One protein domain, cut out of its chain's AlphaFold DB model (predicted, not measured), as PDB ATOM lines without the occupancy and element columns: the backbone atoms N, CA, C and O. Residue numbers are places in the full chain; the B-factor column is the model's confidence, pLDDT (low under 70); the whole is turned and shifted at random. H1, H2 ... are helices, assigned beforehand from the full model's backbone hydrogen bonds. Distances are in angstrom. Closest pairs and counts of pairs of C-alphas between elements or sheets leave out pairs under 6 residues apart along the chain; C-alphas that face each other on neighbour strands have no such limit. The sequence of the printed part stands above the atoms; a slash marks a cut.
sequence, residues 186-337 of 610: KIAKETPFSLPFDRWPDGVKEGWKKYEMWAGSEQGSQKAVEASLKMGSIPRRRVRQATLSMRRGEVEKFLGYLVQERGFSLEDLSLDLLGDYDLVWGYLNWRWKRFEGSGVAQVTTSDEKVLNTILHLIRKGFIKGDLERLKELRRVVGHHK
ATOM      1  N   LYS A 186     -10.413   8.063  36.947       78.56
ATOM      2  CA  LYS A 186     -11.121   9.177  36.308       78.56
ATOM      3  C   LYS A 186     -10.294  10.462  36.374       78.56
ATOM      4  O   LYS A 186     -10.011  11.019  35.324       78.56
ATOM      5  N   ILE A 187      -9.812  10.837  37.560       80.56
ATOM      6  CA  ILE A 187      -8.926  12.001  37.752       80.56
ATOM      7  C   ILE A 187      -7.667  11.875  36.878       80.56
ATOM      8  O   ILE A 187      -7.278  12.812  36.190       80.56
ATOM      9  N   ALA A 188      -7.054  10.686  36.832       78.62
ATOM     10  CA  ALA A 188      -5.879  10.430  35.999       78.62
ATOM     11  C   ALA A 188      -6.158  10.544  34.489       78.62
ATOM     12  O   ALA A 188      -5.239  10.844  33.733       78.62
ATOM     13  N   LYS A 189      -7.396  10.288  34.045       79.44
ATOM     14  CA  LYS A 189      -7.820  10.457  32.646       79.44
ATOM     15  C   LYS A 189      -8.158  11.901  32.293       79.44
ATOM     16  O   LYS A 189      -8.001  12.266  31.139       79.44
ATOM     17  N   GLU A 190      -8.653  12.680  33.252       82.50
ATOM     18  CA  GLU A 190      -8.971  14.102  33.060       82.50
ATOM     19  C   GLU A 190      -7.698  14.939  32.902       82.50
ATOM     20  O   GLU A 190      -7.675  15.880  32.120       82.50
ATOM     21  N   THR A 191      -6.622  14.553  33.590       77.38
ATOM     22  CA  THR A 191      -5.315  15.228  33.538       77.38
ATOM     23  C   THR A 191      -4.197  14.222  33.215       77.38
ATOM     24  O   THR A 191      -3.396  13.872  34.091       77.38
ATOM     25  N   PRO A 192      -4.156  13.654  31.994       83.00
ATOM     26  CA  PRO A 192      -3.138  12.671  31.622       83.00
ATOM     27  C   PRO A 192      -1.749  13.318  31.621       83.00
ATOM     28  O   PRO A 192      -1.607  14.443  31.175       83.00
ATOM     29  N   PHE A 193      -0.734  12.603  32.116       87.69
ATOM     30  CA  PHE A 193       0.608  13.166  32.348       87.69
ATOM     31  C   PHE A 193       1.754  12.200  32.034       87.69
ATOM     32  O   PHE A 193       2.849  12.307  32.572       87.69
ATOM     33  N   SER A 194       1.499  11.181  31.219       91.75
ATOM     34  CA  SER A 194       2.535  10.249  30.779       91.75
ATOM     35  C   SER A 194       3.200  10.745  29.502       91.75
ATOM     36  O   SER A 194       2.498  11.203  28.603       91.75
ATOM     37  N   LEU A 195       4.514  10.557  29.386       95.00
ATOM     38  CA  LEU A 195       5.245  10.608  28.124       95.00
ATOM     39  C   LEU A 195       5.353   9.171  27.581       95.00
ATOM     40  O   LEU A 195       6.104   8.378  28.154       95.00
ATOM     41  N   PRO A 196       4.591   8.800  26.537       94.12
ATOM     42  CA  PRO A 196       4.620   7.452  25.971       94.12
ATOM     43  C   PRO A 196       6.012   7.064  25.449       94.12
ATOM     44  O   PRO A 196       6.738   7.922  24.947       94.12
ATOM     45  N   PHE A 197       6.387   5.783  25.559       94.69
ATOM     46  CA  PHE A 197       7.725   5.284  25.198       94.69
ATOM     47  C   PHE A 197       8.196   5.647  23.778       94.69
ATOM     48  O   PHE A 197       9.382   5.876  23.557       94.69
ATOM     49  N   ASP A 198       7.292   5.717  22.805       93.81
ATOM     50  CA  ASP A 198       7.577   6.131  21.425       93.81
ATOM     51  C   ASP A 198       8.036   7.593  21.322       93.81
ATOM     52  O   ASP A 198       8.822   7.916  20.432       93.81
ATOM     53  N   ARG A 199       7.643   8.447  22.272       94.94
ATOM     54  CA  ARG A 199       8.032   9.866  22.343       94.94
ATOM     55  C   ARG A 199       9.252  10.132  23.226       94.94
ATOM     56  O   ARG A 199       9.612  11.286  23.426       94.94
ATOM     57  N   TRP A 200       9.878   9.096  23.784       95.81
ATOM     58  CA  TRP A 200      11.103   9.264  24.568       95.81
ATOM     59  C   TRP A 200      12.282   9.669  23.665       95.81
ATOM     60  O   TRP A 200      12.345   9.196  22.526       95.81
ATOM     61  N   PRO A 201      13.243  10.465  24.163       95.44
ATOM     62  CA  PRO A 201      14.502  10.708  23.460       95.44
ATOM     63  C   PRO A 201      15.297   9.416  23.277       95.44
ATOM     64  O   PRO A 201      15.189   8.489  24.089       95.44
ATOM     65  N   ASP A 202      16.129   9.359  22.240       93.31
ATOM     66  CA  ASP A 202      16.833   8.128  21.867       93.31
ATOM     67  C   ASP A 202      17.769   7.628  22.971       93.31
ATOM     68  O   ASP A 202      17.710   6.449  23.322       93.31
ATOM     69  N   GLY A 203      18.510   8.519  23.640       90.19
ATOM     70  CA  GLY A 203      19.362   8.146  24.777       90.19
ATOM     71  C   GLY A 203      18.584   7.502  25.937       90.19
ATOM     72  O   GLY A 203      19.018   6.502  26.516       90.19
ATOM     73  N   VAL A 204      17.380   8.004  26.233       92.88
ATOM     74  CA  VAL A 204      16.492   7.445  27.271       92.88
ATOM     75  C   VAL A 204      15.931   6.089  26.833       92.88
ATOM     76  O   VAL A 204      15.924   5.132  27.615       92.88
ATOM     77  N   LYS A 205      15.492   5.970  25.569       94.06
ATOM     78  CA  LYS A 205      15.013   4.704  24.983       94.06
ATOM     79  C   LYS A 205      16.092   3.634  25.022       94.06
ATOM     80  O   LYS A 205      15.805   2.496  25.390       94.06
ATOM     81  N   GLU A 206      17.314   3.977  24.640       91.31
ATOM     82  CA  GLU A 206      18.453   3.065  24.642       91.31
ATOM     83  C   GLU A 206      18.815   2.610  26.052       91.31
ATOM     84  O   GLU A 206      18.965   1.407  26.281       91.31
ATOM     85  N   GLY A 207      18.888   3.538  27.011       89.88
ATOM     86  CA  GLY A 207      19.119   3.211  28.419       89.88
ATOM     87  C   GLY A 207      18.072   2.235  28.961       89.88
ATOM     88  O   GLY A 207      18.409   1.229  29.591       89.88
ATOM     89  N   TRP A 208      16.796   2.458  28.632       93.50
ATOM     90  CA  TRP A 208      15.718   1.568  29.055       93.50
ATOM     91  C   TRP A 208      15.768   0.207  28.364       93.50
ATOM     92  O   TRP A 208      15.612  -0.814  29.031       93.50
ATOM     93  N   LYS A 209      16.029   0.162  27.052       90.75
ATOM     94  CA  LYS A 209      16.191  -1.097  26.303       90.75
ATOM     95  C   LYS A 209      17.347  -1.926  26.859       90.75
ATOM     96  O   LYS A 209      17.194  -3.137  27.005       90.75
ATOM     97  N   LYS A 210      18.471  -1.299  27.229       87.06
ATOM     98  CA  LYS A 210      19.596  -1.975  27.905       87.06
ATOM     99  C   LYS A 210      19.141  -2.624  29.213       87.06
ATOM    100  O   LYS A 210      19.412  -3.803  29.437       87.06
ATOM    101  N   TYR A 211      18.394  -1.890  30.035       88.31
ATOM    102  CA  TYR A 211      17.811  -2.426  31.262       88.31
ATOM    103  C   TYR A 211      16.796  -3.552  31.003       88.31
ATOM    104  O   TYR A 211      16.844  -4.576  31.683       88.31
ATOM    105  N   GLU A 212      15.901  -3.413  30.022       87.94
ATOM    106  CA  GLU A 212      14.887  -4.422  29.684       87.94
ATOM    107  C   GLU A 212      15.530  -5.723  29.187       87.94
ATOM    108  O   GLU A 212      15.149  -6.805  29.637       87.94
ATOM    109  N   MET A 213      16.554  -5.622  28.334       83.44
ATOM    110  CA  MET A 213      17.347  -6.769  27.887       83.44
ATOM    111  C   MET A 213      18.055  -7.446  29.060       83.44
ATOM    112  O   MET A 213      17.934  -8.659  29.223       83.44
ATOM    113  N   TRP A 214      18.745  -6.681  29.910       83.44
ATOM    114  CA  TRP A 214      19.432  -7.225  31.081       83.44
ATOM    115  C   TRP A 214      18.444  -7.910  32.038       83.44
ATOM    116  O   TRP A 214      18.579  -9.091  32.343       83.44
ATOM    117  N   ALA A 215      17.389  -7.211  32.456       82.38
ATOM    118  CA  ALA A 215      16.429  -7.708  33.435       82.38
ATOM    119  C   ALA A 215      15.563  -8.863  32.900       82.38
ATOM    120  O   ALA A 215      15.120  -9.707  33.681       82.38
ATOM    121  N   GLY A 216      15.291  -8.890  31.594       77.12
ATOM    122  CA  GLY A 216      14.459  -9.895  30.932       77.12
ATOM    123  C   GLY A 216      15.194 -11.168  30.504       77.12
ATOM    124  O   GLY A 216      14.520 -12.136  30.137       77.12
ATOM    125  N   SER A 217      16.530 -11.187  30.558       73.44
ATOM    126  CA  SER A 217      17.346 -12.325  30.118       73.44
ATOM    127  C   SER A 217      17.270 -13.517  31.079       73.44
ATOM    128  O   SER A 217      17.196 -13.358  32.301       73.44
ATOM    129  N   GLU A 218      17.274 -14.730  30.520       63.00
ATOM    130  CA  GLU A 218      17.337 -15.969  31.299       63.00
ATOM    131  C   GLU A 218      18.748 -16.208  31.828       63.00
ATOM    132  O   GLU A 218      19.743 -15.950  31.145       63.00
ATOM    133  N   GLN A 219      18.823 -16.693  33.066       58.28
ATOM    134  CA  GLN A 219      20.081 -17.000  33.731       58.28
ATOM    135  C   GLN A 219      20.861 -18.039  32.911       58.28
ATOM    136  O   GLN A 219      20.294 -19.050  32.513       58.28
ATOM    137  N   GLY A 220      22.141 -17.773  32.633       53.38
ATOM    138  CA  GLY A 220      22.996 -18.668  31.840       53.38
ATOM    139  C   GLY A 220      22.799 -18.600  30.320       53.38
ATOM    140  O   GLY A 220      23.522 -19.272  29.595       53.38
ATOM    141  N   SER A 221      21.873 -17.780  29.807       60.91
ATOM    142  CA  SER A 221      21.764 -17.557  28.357       60.91
ATOM    143  C   SER A 221      22.958 -16.758  27.825       60.91
ATOM    144  O   SER A 221      23.452 -15.855  28.501       60.91
ATOM    145  N   GLN A 222      23.375 -17.017  26.581       58.06
ATOM    146  CA  GLN A 222      24.436 -16.248  25.915       58.06
ATOM    147  C   GLN A 222      24.147 -14.734  25.938       58.06
ATOM    148  O   GLN A 222      25.027 -13.939  26.245       58.06
ATOM    149  N   LYS A 223      22.876 -14.344  25.764       61.22
ATOM    150  CA  LYS A 223      22.415 -12.951  25.899       61.22
ATOM    151  C   LYS A 223      22.628 -12.375  27.303       61.22
ATOM    152  O   LYS A 223      23.016 -11.216  27.428       61.22
ATOM    153  N   ALA A 224      22.397 -13.160  28.360       56.41
ATOM    154  CA  ALA A 224      22.684 -12.736  29.732       56.41
ATOM    155  C   ALA A 224      24.191 -12.595  29.974       56.41
ATOM    156  O   ALA A 224      24.598 -11.653  30.650       56.41
ATOM    157  N   VAL A 225      25.010 -13.493  29.423       58.88
ATOM    158  CA  VAL A 225      26.477 -13.457  29.543       58.88
ATOM    159  C   VAL A 225      27.051 -12.246  28.803       58.88
ATOM    160  O   VAL A 225      27.776 -11.463  29.406       58.88
ATOM    161  N   GLU A 226      26.648 -12.007  27.554       63.75
ATOM    162  CA  GLU A 226      27.058 -10.840  26.756       63.75
ATOM    163  C   GLU A 226      26.630  -9.511  27.397       63.75
ATOM    164  O   GLU A 226      27.417  -8.563  27.464       63.75
ATOM    165  N   ALA A 227      25.402  -9.436  27.923       59.94
ATOM    166  CA  ALA A 227      24.933  -8.263  28.656       59.94
ATOM    167  C   ALA A 227      25.699  -8.058  29.974       59.94
ATOM    168  O   ALA A 227      25.958  -6.921  30.359       59.94
ATOM    169  N   SER A 228      26.085  -9.137  30.660       60.75
ATOM    170  CA  SER A 228      26.820  -9.068  31.930       60.75
ATOM    171  C   SER A 228      28.287  -8.691  31.733       60.75
ATOM    172  O   SER A 228      28.811  -7.918  32.530       60.75
ATOM    173  N   LEU A 229      28.931  -9.162  30.660       62.81
ATOM    174  CA  LEU A 229      30.299  -8.783  30.285       62.81
ATOM    175  C   LEU A 229      30.410  -7.285  29.974       62.81
ATOM    176  O   LEU A 229      31.390  -6.651  30.347       62.81
ATOM    177  N   LYS A 230      29.377  -6.697  29.357       63.22
ATOM    178  CA  LYS A 230      29.317  -5.249  29.094       63.22
ATOM    179  C   LYS A 230      29.013  -4.397  30.333       63.22
ATOM    180  O   LYS A 230      29.301  -3.207  30.315       63.22
ATOM    181  N   MET A 231      28.402  -4.968  31.374       62.56
ATOM    182  CA  MET A 231      27.781  -4.203  32.472       62.56
ATOM    183  C   MET A 231      28.314  -4.558  33.871       62.56
ATOM    184  O   MET A 231      27.851  -3.996  34.860       62.56
ATOM    185  N   GLY A 232      29.226  -5.528  33.990       59.25
ATOM    186  CA  GLY A 232      29.833  -5.942  35.261       59.25
ATOM    187  C   GLY A 232      28.879  -6.601  36.269       59.25
ATOM    188  O   GLY A 232      29.251  -6.780  37.427       59.25
ATOM    189  N   SER A 233      27.642  -6.959  35.888       58.84
ATOM    190  CA  SER A 233      26.699  -7.619  36.805       58.84
ATOM    191  C   SER A 233      25.687  -8.543  36.117       58.84
ATOM    192  O   SER A 233      25.112  -8.208  35.081       58.84
ATOM    193  N   ILE A 234      25.419  -9.695  36.744       59.00
ATOM    194  CA  ILE A 234      24.459 -10.704  36.268       59.00
ATOM    195  C   ILE A 234      23.093 -10.497  36.956       59.00
ATOM    196  O   ILE A 234      23.035 -10.343  38.187       59.00
ATOM    197  N   PRO A 235      21.961 -10.535  36.223       57.88
ATOM    198  CA  PRO A 235      20.646 -10.568  36.846       57.88
ATOM    199  C   PRO A 235      20.476 -11.884  37.616       57.88
ATOM    200  O   PRO A 235      20.407 -12.959  37.031       57.88
ATOM    201  N   ARG A 236      20.355 -11.810  38.950       59.22
ATOM    202  CA  ARG A 236      20.132 -12.997  39.806       59.22
ATOM    203  C   ARG A 236      18.828 -13.749  39.494       59.22
ATOM    204  O   ARG A 236      18.691 -14.900  39.882       59.22
ATOM    205  N   ARG A 237      17.840 -13.089  38.876       67.50
ATOM    206  CA  ARG A 237      16.545 -13.678  38.502       67.50
ATOM    207  C   ARG A 237      15.920 -12.886  37.358       67.50
ATOM    208  O   ARG A 237      15.840 -11.661  37.449       67.50
ATOM    209  N   ARG A 238      15.405 -13.589  36.345       78.81
ATOM    210  CA  ARG A 238      14.634 -12.992  35.246       78.81
ATOM    211  C   ARG A 238      13.424 -12.226  35.784       78.81
ATOM    212  O   ARG A 238      12.589 -12.775  36.513       78.81
ATOM    213  N   VAL A 239      13.305 -10.961  35.399       80.50
ATOM    214  CA  VAL A 239      12.131 -10.131  35.662       80.50
ATOM    215  C   VAL A 239      11.065 -10.463  34.618       80.50
ATOM    216  O   VAL A 239      11.317 -10.476  33.418       80.50
ATOM    217  N   ARG A 240       9.845 -10.762  35.077       79.56
ATOM    218  CA  ARG A 240       8.721 -11.087  34.183       79.56
ATOM    219  C   ARG A 240       8.338  -9.877  33.337       79.56
ATOM    220  O   ARG A 240       8.326  -8.758  33.851       79.56
ATOM    221  N   GLN A 241       7.874 -10.114  32.107       80.81
ATOM    222  CA  GLN A 241       7.565  -9.002  31.206       80.81
ATOM    223  C   GLN A 241       6.467  -8.071  31.727       80.81
ATOM    224  O   GLN A 241       6.582  -6.856  31.632       80.81
ATOM    225  N   ALA A 242       5.455  -8.611  32.411       76.25
ATOM    226  CA  ALA A 242       4.435  -7.789  33.065       76.25
ATOM    227  C   ALA A 242       5.019  -6.814  34.112       76.25
ATOM    228  O   ALA A 242       4.497  -5.716  34.301       76.25
ATOM    229  N   THR A 243       6.100  -7.195  34.799       84.12
ATOM    230  CA  THR A 243       6.791  -6.323  35.756       84.12
ATOM    231  C   THR A 243       7.604  -5.252  35.035       84.12
ATOM    232  O   THR A 243       7.593  -4.110  35.480       84.12
ATOM    233  N   LEU A 244       8.259  -5.585  33.920       87.94
ATOM    234  CA  LEU A 244       8.993  -4.620  33.096       87.94
ATOM    235  C   LEU A 244       8.051  -3.584  32.478       87.94
ATOM    236  O   LEU A 244       8.296  -2.390  32.625       87.94
ATOM    237  N   SER A 245       6.917  -4.014  31.916       87.94
ATOM    238  CA  SER A 245       5.889  -3.101  31.400       87.94
ATOM    239  C   SER A 245       5.316  -2.191  32.492       87.94
ATOM    240  O   SER A 245       5.106  -1.007  32.251       87.94
ATOM    241  N   MET A 246       5.100  -2.711  33.707       89.44
ATOM    242  CA  MET A 246       4.663  -1.897  34.849       89.44
ATOM    243  C   MET A 246       5.712  -0.850  35.236       89.44
ATOM    244  O   MET A 246       5.365   0.316  35.389       89.44
ATOM    245  N   ARG A 247       6.988  -1.248  35.352       92.81
ATOM    246  CA  ARG A 247       8.091  -0.329  35.669       92.81
ATOM    247  C   ARG A 247       8.227   0.760  34.605       92.81
ATOM    248  O   ARG A 247       8.339   1.926  34.965       92.81
ATOM    249  N   ARG A 248       8.136   0.394  33.319       94.56
ATOM    250  CA  ARG A 248       8.146   1.351  32.203       94.56
ATOM    251  C   ARG A 248       7.021   2.364  32.348       94.56
ATOM    252  O   ARG A 248       7.281   3.554  32.291       94.56
ATOM    253  N   GLY A 249       5.804   1.897  32.623       91.94
ATOM    254  CA  GLY A 249       4.650   2.773  32.818       91.94
ATOM    255  C   GLY A 249       4.792   3.749  33.992       91.94
ATOM    256  O   GLY A 249       4.210   4.828  33.951       91.94
ATOM    257  N   GLU A 250       5.556   3.420  35.039       91.62
ATOM    258  CA  GLU A 250       5.877   4.393  36.096       91.62
ATOM    259  C   GLU A 250       6.919   5.424  35.637       91.62
ATOM    260  O   GLU A 250       6.776   6.602  35.960       91.62
ATOM    261  N   VAL A 251       7.906   5.023  34.829       94.50
ATOM    262  CA  VAL A 251       8.877   5.955  34.228       94.50
ATOM    263  C   VAL A 251       8.207   6.888  33.218       94.50
ATOM    264  O   VAL A 251       8.436   8.090  33.273       94.50
ATOM    265  N   GLU A 252       7.311   6.382  32.364       95.06
ATOM    266  CA  GLU A 252       6.531   7.199  31.418       95.06
ATOM    267  C   GLU A 252       5.769   8.319  32.145       95.06
ATOM    268  O   GLU A 252       5.746   9.460  31.690       95.06
ATOM    269  N   LYS A 253       5.173   8.019  33.306       93.94
ATOM    270  CA  LYS A 253       4.476   9.011  34.139       93.94
ATOM    271  C   LYS A 253       5.418  10.024  34.786       93.94
ATOM    272  O   LYS A 253       5.017  11.163  34.983       93.94
ATOM    273  N   PHE A 254       6.617   9.612  35.189       95.12
ATOM    274  CA  PHE A 254       7.601  10.528  35.767       95.12
ATOM    275  C   PHE A 254       8.151  11.488  34.707       95.12
ATOM    276  O   PHE A 254       8.121  12.698  34.903       95.12
ATOM    277  N   LEU A 255       8.560  10.966  33.547       95.56
ATOM    278  CA  LEU A 255       9.048  11.790  32.438       95.56
ATOM    279  C   LEU A 255       7.963  12.734  31.912       95.56
ATOM    280  O   LEU A 255       8.237  13.895  31.633       95.56
ATOM    281  N   GLY A 256       6.717  12.265  31.824       95.25
ATOM    282  CA  GLY A 256       5.614  13.133  31.427       95.25
ATOM    283  C   GLY A 256       5.321  14.243  32.439       95.25
ATOM    284  O   GLY A 256       5.039  15.356  32.014       95.25
ATOM    285  N   TYR A 257       5.491  14.001  33.745       95.44
ATOM    286  CA  TYR A 257       5.464  15.068  34.754       95.44
ATOM    287  C   TYR A 257       6.570  16.108  34.525       95.44
ATOM    288  O   TYR A 257       6.291  17.304  34.566       95.44
ATOM    289  N   LEU A 258       7.806  15.682  34.240       96.44
ATOM    290  CA  LEU A 258       8.907  16.619  33.997       96.44
ATOM    291  C   LEU A 258       8.620  17.545  32.808       96.44
ATOM    292  O   LEU A 258       8.799  18.757  32.911       96.44
ATOM    293  N   VAL A 259       8.121  16.990  31.706       95.38
ATOM    294  CA  VAL A 259       7.813  17.773  30.502       95.38
ATOM    295  C   VAL A 259       6.598  18.674  30.718       95.38
ATOM    296  O   VAL A 259       6.654  19.868  30.447       95.38
ATOM    297  N   GLN A 260       5.490  18.114  31.205       93.50
ATOM    298  CA  GLN A 260       4.198  18.808  31.200       93.50
ATOM    299  C   GLN A 260       4.030  19.781  32.371       93.50
ATOM    300  O   GLN A 260       3.331  20.776  32.230       93.50
ATOM    301  N   GLU A 261       4.667  19.512  33.512       93.25
ATOM    302  CA  GLU A 261       4.439  20.266  34.755       93.25
ATOM    303  C   GLU A 261       5.687  21.007  35.235       93.25
ATOM    304  O   GLU A 261       5.584  21.985  35.972       93.25
ATOM    305  N   ARG A 262       6.884  20.541  34.852       93.94
ATOM    306  CA  ARG A 262       8.161  21.174  35.223       93.94
ATOM    307  C   ARG A 262       8.842  21.885  34.055       93.94
ATOM    308  O   ARG A 262       9.861  22.525  34.285       93.94
ATOM    309  N   GLY A 263       8.280  21.805  32.847       93.06
ATOM    310  CA  GLY A 263       8.760  22.530  31.670       93.06
ATOM    311  C   GLY A 263      10.074  22.008  31.087       93.06
ATOM    312  O   GLY A 263      10.749  22.754  30.386       93.06
ATOM    313  N   PHE A 264      10.456  20.760  31.371       95.56
ATOM    314  CA  PHE A 264      11.650  20.159  30.768       95.56
ATOM    315  C   PHE A 264      11.450  19.994  29.259       95.56
ATOM    316  O   PHE A 264      10.401  19.509  28.818       95.56
ATOM    317  N   SER A 265      12.470  20.336  28.470       94.44
ATOM    318  CA  SER A 265      12.491  19.964  27.058       94.44
ATOM    319  C   SER A 265      12.735  18.456  26.918       94.44
ATOM    320  O   SER A 265      13.180  17.791  27.855       94.44
ATOM    321  N   LEU A 266      12.440  17.885  25.746       92.81
ATOM    322  CA  LEU A 266      12.744  16.472  25.497       92.81
ATOM    323  C   LEU A 266      14.256  16.206  25.517       92.81
ATOM    324  O   LEU A 266      14.667  15.124  25.918       92.81
ATOM    325  N   GLU A 267      15.071  17.179  25.120       90.81
ATOM    326  CA  GLU A 267      16.531  17.047  25.042       90.81
ATOM    327  C   GLU A 267      17.175  16.958  26.432       90.81
ATOM    328  O   GLU A 267      18.166  16.250  26.607       90.81
ATOM    329  N   ASP A 268      16.551  17.575  27.439       91.81
ATOM    330  CA  ASP A 268      17.024  17.571  28.830       91.81
ATOM    331  C   ASP A 268      16.702  16.269  29.578       91.81
ATOM    332  O   ASP A 268      17.151  16.056  30.709       91.81
ATOM    333  N   LEU A 269      15.882  15.385  28.996       94.88
ATOM    334  CA  LEU A 269      15.465  14.167  29.678       94.88
ATOM    335  C   LEU A 269      16.577  13.118  29.670       94.88
ATOM    336  O   LEU A 269      17.063  12.679  28.628       94.88
ATOM    337  N   SER A 270      16.874  12.594  30.855       93.75
ATOM    338  CA  SER A 270      17.712  11.412  31.039       93.75
ATOM    339  C   SER A 270      17.080  10.454  32.049       93.75
ATOM    340  O   SER A 270      16.233  10.841  32.860       93.75
ATOM    341  N   LEU A 271      17.490   9.181  32.024       92.44
ATOM    342  CA  LEU A 271      17.080   8.241  33.073       92.44
ATOM    343  C   LEU A 271      17.688   8.601  34.436       92.44
ATOM    344  O   LEU A 271      17.075   8.281  35.449       92.44
ATOM    345  N   ASP A 272      18.831   9.290  34.478       92.94
ATOM    346  CA  ASP A 272      19.484   9.701  35.728       92.94
ATOM    347  C   ASP A 272      18.636  10.687  36.546       92.94
ATOM    348  O   ASP A 272      18.716  10.684  37.773       92.94
ATOM    349  N   LEU A 273      17.727  11.435  35.907       94.56
ATOM    350  CA  LEU A 273      16.760  12.295  36.606       94.56
ATOM    351  C   LEU A 273      15.842  11.515  37.562       94.56
ATOM    352  O   LEU A 273      15.310  12.085  38.509       94.56
ATOM    353  N   LEU A 274      15.656  10.205  37.348       92.88
ATOM    354  CA  LEU A 274      14.915   9.346  38.277       92.88
ATOM    355  C   LEU A 274      15.638   9.152  39.613       92.88
ATOM    356  O   LEU A 274      15.003   8.721  40.571       92.88
ATOM    357  N   GLY A 275      16.949   9.384  39.673       92.38
ATOM    358  CA  GLY A 275      17.729   9.278  40.901       92.38
ATOM    359  C   GLY A 275      17.914  10.599  41.644       92.38
ATOM    360  O   GLY A 275      18.460  10.585  42.749       92.38
ATOM    361  N   ASP A 276      17.439  11.710  41.078       94.94
ATOM    362  CA  ASP A 276      17.409  13.009  41.740       94.94
ATOM    363  C   ASP A 276      16.302  13.034  42.805       94.94
ATOM    364  O   ASP A 276      15.118  12.827  42.519       94.94
ATOM    365  N   TYR A 277      16.689  13.267  44.059       94.88
ATOM    366  CA  TYR A 277      15.751  13.240  45.174       94.88
ATOM    367  C   TYR A 277      14.684  14.336  45.069       94.88
ATOM    368  O   TYR A 277      13.512  14.059  45.327       94.88
ATOM    369  N   ASP A 278      15.064  15.562  44.710       95.06
ATOM    370  CA  ASP A 278      14.160  16.712  44.738       95.06
ATOM    371  C   ASP A 278      13.135  16.624  43.601       95.06
ATOM    372  O   ASP A 278      11.954  16.923  43.806       95.06
ATOM    373  N   LEU A 279      13.533  16.107  42.433       95.75
ATOM    374  CA  LEU A 279      12.611  15.802  41.336       95.75
ATOM    375  C   LEU A 279      11.642  14.673  41.701       95.75
ATOM    376  O   LEU A 279      10.439  14.783  41.439       95.75
ATOM    377  N   VAL A 280      12.124  13.600  42.333       95.75
ATOM    378  CA  VAL A 280      11.271  12.484  42.775       95.75
ATOM    379  C   VAL A 280      10.306  12.925  43.875       95.75
ATOM    380  O   VAL A 280       9.121  12.586  43.832       95.75
ATOM    381  N   TRP A 281      10.774  13.709  44.843       95.06
ATOM    382  CA  TRP A 281       9.943  14.280  45.899       95.06
ATOM    383  C   TRP A 281       8.894  15.243  45.336       95.06
ATOM    384  O   TRP A 281       7.711  15.134  45.670       95.06
ATOM    385  N   GLY A 282       9.295  16.137  44.427       95.62
ATOM    386  CA  GLY A 282       8.395  17.048  43.718       95.62
ATOM    387  C   GLY A 282       7.311  16.302  42.943       95.62
ATOM    388  O   GLY A 282       6.129  16.633  43.057       95.62
ATOM    389  N   TYR A 283       7.691  15.233  42.240       95.31
ATOM    390  CA  TYR A 283       6.768  14.357  41.523       95.31
ATOM    391  C   TYR A 283       5.732  13.701  42.439       95.31
ATOM    392  O   TYR A 283       4.538  13.700  42.127       95.31
ATOM    393  N   LEU A 284       6.165  13.135  43.570       94.06
ATOM    394  CA  LEU A 284       5.259  12.484  44.515       94.06
ATOM    395  C   LEU A 284       4.302  13.490  45.162       94.06
ATOM    396  O   LEU A 284       3.097  13.243  45.174       94.06
ATOM    397  N   ASN A 285       4.801  14.646  45.603       93.81
ATOM    398  CA  ASN A 285       3.962  15.709  46.160       93.81
ATOM    399  C   ASN A 285       2.930  16.219  45.158       93.81
ATOM    400  O   ASN A 285       1.755  16.363  45.492       93.81
ATOM    401  N   TRP A 286       3.350  16.465  43.918       93.25
ATOM    402  CA  TRP A 286       2.433  16.860  42.857       93.25
ATOM    403  C   TRP A 286       1.376  15.774  42.608       93.25
ATOM    404  O   TRP A 286       0.184  16.075  42.535       93.25
ATOM    405  N   ARG A 287       1.769  14.490  42.590       90.06
ATOM    406  CA  ARG A 287       0.821  13.367  42.504       90.06
ATOM    407  C   ARG A 287      -0.169  13.345  43.662       90.06
ATOM    408  O   ARG A 287      -1.322  12.998  43.424       90.06
ATOM    409  N   TRP A 288       0.241  13.678  44.883       90.44
ATOM    410  CA  TRP A 288      -0.645  13.698  46.052       90.44
ATOM    411  C   TRP A 288      -1.656  14.841  45.991       90.44
ATOM    412  O   TRP A 288      -2.850  14.587  46.160       90.44
ATOM    413  N   LYS A 289      -1.212  16.051  45.627       90.31
ATOM    414  CA  LYS A 289      -2.077  17.233  45.454       90.31
ATOM    415  C   LYS A 289      -3.189  17.012  44.432       90.31
ATOM    416  O   LYS A 289      -4.311  17.456  44.629       90.31
ATOM    417  N   ARG A 290      -2.931  16.233  43.377       87.19
ATOM    418  CA  ARG A 290      -3.958  15.866  42.382       87.19
ATOM    419  C   ARG A 290      -5.160  15.111  42.950       87.19
ATOM    420  O   ARG A 290      -6.190  15.030  42.284       87.19
ATOM    421  N   PHE A 291      -5.019  14.503  44.123       84.94
ATOM    422  CA  PHE A 291      -6.097  13.785  44.801       84.94
ATOM    423  C   PHE A 291      -6.589  14.517  46.054       84.94
ATOM    424  O   PHE A 291      -7.488  14.019  46.737       84.94
ATOM    425  N   GLU A 292      -6.054  15.697  46.355       85.44
ATOM    426  CA  GLU A 292      -6.533  16.550  47.436       85.44
ATOM    427  C   GLU A 292      -7.990  16.971  47.189       85.44
ATOM    428  O   GLU A 292      -8.413  17.167  46.051       85.44
ATOM    429  N   GLY A 293      -8.810  16.984  48.243       80.75
ATOM    430  CA  GLY A 293     -10.247  17.277  48.144       80.75
ATOM    431  C   GLY A 293     -11.100  16.225  47.416       80.75
ATOM    432  O   GLY A 293     -12.322  16.326  47.419       80.75
ATOM    433  N   SER A 294     -10.503  15.177  46.829       78.44
ATOM    434  CA  SER A 294     -11.247  14.163  46.058       78.44
ATOM    435  C   SER A 294     -11.845  13.022  46.897       78.44
ATOM    436  O   SER A 294     -12.515  12.140  46.353       78.44
ATOM    437  N   GLY A 295     -11.597  13.017  48.213       74.62
ATOM    438  CA  GLY A 295     -12.108  12.003  49.142       74.62
ATOM    439  C   GLY A 295     -11.474  10.613  48.996       74.62
ATOM    440  O   GLY A 295     -12.029   9.644  49.506       74.62
ATOM    441  N   VAL A 296     -10.340  10.493  48.295       77.19
ATOM    442  CA  VAL A 296      -9.554   9.248  48.195       77.19
ATOM    443  C   VAL A 296      -8.190   9.425  48.846       77.19
ATOM    444  O   VAL A 296      -7.655  10.534  48.882       77.19
ATOM    445  N   ALA A 297      -7.589   8.323  49.297       77.81
ATOM    446  CA  ALA A 297      -6.226   8.345  49.818       77.81
ATOM    447  C   ALA A 297      -5.249   8.994  48.828       77.81
ATOM    448  O   ALA A 297      -5.217   8.612  47.656       77.81
ATOM    449  N   GLN A 298      -4.432   9.942  49.294       82.12
ATOM    450  CA  GLN A 298      -3.447  10.635  48.459       82.12
ATOM    451  C   GLN A 298      -2.243   9.730  48.155       82.12
ATOM    452  O   GLN A 298      -1.901   9.531  46.983       82.12
ATOM    453  N   VAL A 299      -1.680   9.114  49.202       85.56
ATOM    454  CA  VAL A 299      -0.524   8.207  49.150       85.56
ATOM    455  C   VAL A 299      -0.982   6.756  48.996       85.56
ATOM    456  O   VAL A 299      -1.827   6.265  49.745       85.56
ATOM    457  N   THR A 300      -0.412   6.036  48.031       82.75
ATOM    458  CA  THR A 300      -0.842   4.684  47.649       82.75
ATOM    459  C   THR A 300       0.326   3.732  47.416       82.75
ATOM    460  O   THR A 300       1.474   4.126  47.220       82.75
ATOM    461  N   THR A 301       0.020   2.438  47.287       80.75
ATOM    462  CA  THR A 301       0.996   1.414  46.872       80.75
ATOM    463  C   THR A 301       1.623   1.692  45.495       80.75
ATOM    464  O   THR A 301       2.652   1.109  45.162       80.75
ATOM    465  N   SER A 302       1.014   2.535  44.649       83.56
ATOM    466  CA  SER A 302       1.634   2.936  43.379       83.56
ATOM    467  C   SER A 302       2.878   3.786  43.605       83.56
ATOM    468  O   SER A 302       3.841   3.629  42.865       83.56
ATOM    469  N   ASP A 303       2.863   4.651  44.614       89.38
ATOM    470  CA  ASP A 303       3.955   5.580  44.911       89.38
ATOM    471  C   ASP A 303       5.161   4.802  45.461       89.38
ATOM    472  O   ASP A 303       6.296   4.983  45.027       89.38
ATOM    473  N   GLU A 304       4.894   3.781  46.281       89.44
ATOM    474  CA  GLU A 304       5.912   2.820  46.703       89.44
ATOM    475  C   GLU A 304       6.511   2.033  45.516       89.44
ATOM    476  O   GLU A 304       7.707   1.745  45.495       89.44
ATOM    477  N   LYS A 305       5.711   1.673  44.499       87.38
ATOM    478  CA  LYS A 305       6.208   0.971  43.296       87.38
ATOM    479  C   LYS A 305       7.127   1.840  42.441       87.38
ATOM    480  O   LYS A 305       8.092   1.298  41.897       87.38
ATOM    481  N   VAL A 306       6.851   3.141  42.337       91.38
ATOM    482  CA  VAL A 306       7.747   4.110  41.681       91.38
ATOM    483  C   VAL A 306       9.103   4.077  42.383       91.38
ATOM    484  O   VAL A 306      10.108   3.740  41.761       91.38
ATOM    485  N   LEU A 307       9.116   4.289  43.701       94.38
ATOM    486  CA  LEU A 307      10.348   4.302  44.495       94.38
ATOM    487  C   LEU A 307      11.089   2.961  44.442       94.38
ATOM    488  O   LEU A 307      12.301   2.924  44.267       94.38
ATOM    489  N   ASN A 308      10.375   1.834  44.500       92.44
ATOM    490  CA  ASN A 308      10.977   0.509  44.340       92.44
ATOM    491  C   ASN A 308      11.612   0.304  42.955       92.44
ATOM    492  O   ASN A 308      12.577  -0.454  42.835       92.44
ATOM    493  N   THR A 309      11.072   0.938  41.912       92.06
ATOM    494  CA  THR A 309      11.643   0.905  40.560       92.06
ATOM    495  C   THR A 309      12.928   1.721  40.509       92.06
ATOM    496  O   THR A 309      13.952   1.188  40.091       92.06
ATOM    497  N   ILE A 310      12.904   2.948  41.031       94.12
ATOM    498  CA  ILE A 310      14.066   3.844  41.115       94.12
ATOM    499  C   ILE A 310      15.200   3.189  41.911       94.12
ATOM    500  O   ILE A 310      16.295   2.979  41.395       94.12
ATOM    501  N   LEU A 311      14.913   2.747  43.139       93.69
ATOM    502  CA  LEU A 311      15.880   2.067  44.005       93.69
ATOM    503  C   LEU A 311      16.451   0.800  43.357       93.69
ATOM    504  O   LEU A 311      17.579   0.406  43.646       93.69
ATOM    505  N   HIS A 312      15.671   0.114  42.517       89.56
ATOM    506  CA  HIS A 312      16.165  -1.041  41.777       89.56
ATOM    507  C   HIS A 312      17.143  -0.638  40.670       89.56
ATOM    508  O   HIS A 312      18.172  -1.295  40.541       89.56
ATOM    509  N   LEU A 313      16.847   0.418  39.911       90.50
ATOM    510  CA  LEU A 313      17.726   0.925  38.856       90.50
ATOM    511  C   LEU A 313      19.051   1.448  39.434       90.50
ATOM    512  O   LEU A 313      20.102   1.065  38.926       90.50
ATOM    513  N   ILE A 314      19.012   2.195  40.550       90.75
ATOM    514  CA  ILE A 314      20.216   2.688  41.250       90.75
ATOM    515  C   ILE A 314      21.087   1.521  41.722       90.75
ATOM    516  O   ILE A 314      22.260   1.426  41.376       90.75
ATOM    517  N   ARG A 315      20.509   0.561  42.462       88.31
ATOM    518  CA  ARG A 315      21.254  -0.609  42.979       88.31
ATOM    519  C   ARG A 315      21.867  -1.481  41.885       88.31
ATOM    520  O   ARG A 315      22.709  -2.324  42.187       88.31
ATOM    521  N   LYS A 316      21.367  -1.376  40.655       85.50
ATOM    522  CA  LYS A 316      21.853  -2.123  39.493       85.50
ATOM    523  C   LYS A 316      22.714  -1.279  38.557       85.50
ATOM    524  O   LYS A 316      23.118  -1.798  37.527       85.50
ATOM    525  N   GLY A 317      23.019  -0.035  38.929       86.56
ATOM    526  CA  GLY A 317      23.920   0.842  38.184       86.56
ATOM    527  C   GLY A 317      23.346   1.366  36.869       86.56
ATOM    528  O   GLY A 317      24.106   1.829  36.031       86.56
ATOM    529  N   PHE A 318      22.027   1.288  36.664       87.56
ATOM    530  CA  PHE A 318      21.390   1.824  35.454       87.56
ATOM    531  C   PHE A 318      21.160   3.328  35.520       87.56
ATOM    532  O   PHE A 318      21.018   3.951  34.473       87.56
ATOM    533  N   ILE A 319      21.080   3.872  36.734       91.31
ATOM    534  CA  ILE A 319      20.965   5.305  36.992       91.31
ATOM    535  C   ILE A 319      21.801   5.661  38.224       91.31
ATOM    536  O   ILE A 319      21.969   4.825  39.122       91.31
ATOM    537  N   LYS A 320      22.299   6.893  38.291       90.69
ATOM    538  CA  LYS A 320      22.919   7.470  39.498       90.69
ATOM    539  C   LYS A 320      21.843   8.076  40.399       90.69
ATOM    540  O   LYS A 320      20.807   8.492  39.899       90.69
ATOM    541  N   GLY A 321      22.064   8.130  41.713       88.94
ATOM    542  CA  GLY A 321      21.125   8.788  42.626       88.94
ATOM    543  C   GLY A 321      21.437   8.594  44.107       88.94
ATOM    544  O   GLY A 321      22.209   7.708  44.481       88.94
ATOM    545  N   ASP A 322      20.795   9.406  44.949       87.69
ATOM    546  CA  ASP A 322      20.934   9.362  46.410       87.69
ATOM    547  C   ASP A 322      20.148   8.176  46.994       87.69
ATOM    548  O   ASP A 322      18.958   8.253  47.326       87.69
ATOM    549  N   LEU A 323      20.825   7.028  47.072       90.25
ATOM    550  CA  LEU A 323      20.218   5.768  47.485       90.25
ATOM    551  C   LEU A 323      19.645   5.823  48.908       90.25
ATOM    552  O   LEU A 323      18.599   5.214  49.151       90.25
ATOM    553  N   GLU A 324      20.312   6.500  49.843       91.12
ATOM    554  CA  GLU A 324      19.889   6.532  51.247       91.12
ATOM    555  C   GLU A 324      18.690   7.455  51.443       91.12
ATOM    556  O   GLU A 324      17.686   7.037  52.028       91.12
ATOM    557  N   ARG A 325      18.708   8.651  50.852       92.25
ATOM    558  CA  ARG A 325      17.583   9.588  50.960       92.25
ATOM    559  C   ARG A 325      16.325   9.053  50.268       92.25
ATOM    560  O   ARG A 325      15.218   9.183  50.789       92.25
ATOM    561  N   LEU A 326      16.473   8.339  49.147       92.81
ATOM    562  CA  LEU A 326      15.356   7.657  48.477       92.81
ATOM    563  C   LEU A 326      14.857   6.413  49.236       92.81
ATOM    564  O   LEU A 326      13.666   6.088  49.166       92.81
ATOM    565  N   LYS A 327      15.722   5.706  49.978       93.00
ATOM    566  CA  LYS A 327      15.293   4.632  50.895       93.00
ATOM    567  C   LYS A 327      14.462   5.198  52.041       93.00
ATOM    568  O   LYS A 327      13.442   4.591  52.375       93.00
ATOM    569  N   GLU A 328      14.876   6.333  52.604       92.56
ATOM    570  CA  GLU A 328      14.130   7.033  53.652       92.56
ATOM    571  C   GLU A 328      12.756   7.455  53.139       92.56
ATOM    572  O   GLU A 328      11.733   7.072  53.702       92.56
ATOM    573  N   LEU A 329      12.713   8.119  51.982       91.81
ATOM    574  CA  LEU A 329      11.460   8.510  51.344       91.81
ATOM    575  C   LEU A 329      10.542   7.306  51.098       91.81
ATOM    576  O   LEU A 329       9.347   7.351  51.392       91.81
ATOM    577  N   ARG A 330      11.092   6.179  50.626       94.06
ATOM    578  CA  ARG A 330      10.328   4.932  50.463       94.06
ATOM    579  C   ARG A 330       9.791   4.409  51.789       94.06
ATOM    580  O   ARG A 330       8.694   3.848  51.800       94.06
ATOM    581  N   ARG A 331      10.529   4.566  52.890       89.44
ATOM    582  CA  ARG A 331      10.059   4.205  54.231       89.44
ATOM    583  C   ARG A 331       8.901   5.109  54.649       89.44
ATOM    584  O   ARG A 331       7.862   4.572  55.025       89.44
ATOM    585  N   VAL A 332       9.025   6.428  54.505       87.38
ATOM    586  CA  VAL A 332       7.964   7.401  54.827       87.38
ATOM    587  C   VAL A 332       6.692   7.117  54.028       87.38
ATOM    588  O   VAL A 332       5.619   6.957  54.610       87.38
ATOM    589  N   VAL A 333       6.809   6.952  52.706       87.69
ATOM    590  CA  VAL A 333       5.684   6.580  51.830       87.69
ATOM    591  C   VAL A 333       5.080   5.241  52.244       87.69
ATOM    592  O   VAL A 333       3.862   5.090  52.254       87.69
ATOM    593  N   GLY A 334       5.913   4.271  52.624       83.56
ATOM    594  CA  GLY A 334       5.465   2.972  53.116       83.56
ATOM    595  C   GLY A 334       4.624   3.040  54.395       83.56
ATOM    596  O   GLY A 334       3.734   2.210  54.545       83.56
ATOM    597  N   HIS A 335       4.865   4.019  55.274       81.06
ATOM    598  CA  HIS A 335       4.082   4.228  56.503       81.06
ATOM    599  C   HIS A 335       2.769   4.982  56.251       81.06
ATOM    600  O   HIS A 335       1.781   4.735  56.934       81.06
ATOM    601  N   HIS A 336       2.752   5.886  55.267       80.00
ATOM    602  CA  HIS A 336       1.597   6.745  54.981       80.00
ATOM    603  C   HIS A 336       0.683   6.207  53.878       80.00
ATOM    604  O   HIS A 336      -0.426   6.712  53.703       80.00
ATOM    605  N   LYS A 337       1.126   5.205  53.104       78.38
ATOM    606  CA  LYS A 337       0.286   4.615  52.060       78.38
ATOM    607  C   LYS A 337      -0.970   4.019  52.690       78.38
ATOM    608  O   LYS A 337      -0.903   3.226  53.625       78.38
TER     609      LYS A 337
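AT A GLANCE: This is residues 186 to 337 of the 610 residues of the protein "XRE family transcriptional regulator" of Thermus tengchongensis (UniProt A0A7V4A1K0). The longest helix, H4, crosses one side of a loose three-helix bundle, H6, H7 and H8, nearly at right angles to H6 and H7, and H2 runs beside one end of H4 the other way. Short H5 fills the corner among H2, H4 and H7; H3 lies off the end of H2, and H1 lies apart from the other helices. The bundle is up and down, each helix running against the one before it. The printed part has 152 residues with eight named helices, H1 to H8 in chain order, and no named strand; the class is all helix. It is compact, with a radius of gyration of the C-alphas of 16.0 A, yet elongated in outline, spanning 53 by 34 by 27 A.

HOW THE PARTS SIT: Start at H4, residues 241 to 262. Its residues 247 to 251 touch H7, residues 301 to 315, about perpendicular at 83 degrees; the closest C-alphas, of Glu 250 and Val 306, are 5.9 A apart. H7 forms a helical hairpin with H8, residues 323 to 336: they touch at a shallow tilt of 15 degrees, opposite ways, closest at the C-alphas of Leu 307 and Arg 330, 6.0 A. H6, residues 277 to 289, is close but not clearly touching H7; the closest C-alphas, of Leu 284 and Asp 303, are 7.0 A apart. Back at H4, residues 241 to 244 only just touch H2, residues 202 to 216, with 3 pairs of C-alphas within 8 A, the closest Glu 212 and Leu 244, 6.8 A. H5, residues 271 to 275, only just touches H2, with 3 pairs within 8 A, the closest C-alphas being Val 204 and Leu 271, 5.9 A. H2 touches H3, residues 222 to 231, at a steep tilt of 53 degrees, closest at the C-alphas of Trp 214 and Ala 227, 6.1 A. H1, residues 186 to 190, is apart from H4. Every O i to N i+4 pair is within hydrogen-bond range in H1, H2, H3, H4, H6, H7 and H8; H5 has 0 of 1, but 2 of 2 O i to N i+3 pairs.

IN THESE COORDINATES: Find C-alpha 241 at (7.565, -9.002, 31.206); from there H4 runs 30.4 A to C-alpha 262 at (8.161, 21.174, 35.223). H7 measures 20.7 A, H2 20.3 A, H8 20.1 A, H6 18.3 A, H3 14.1 A, H5 7.9 A and H1 6.3 A. H8 ends at C-alpha 336, (1.597, 6.745, 54.981).

THE WHOLE: The farthest C-alphas, of Gln 222 and Gly 293, are 53.1 A apart. The printed part has no cut. The links H1 to H2 and H6 to H7 are long. The model's confidence is low, under 70, at residues 218 to 237.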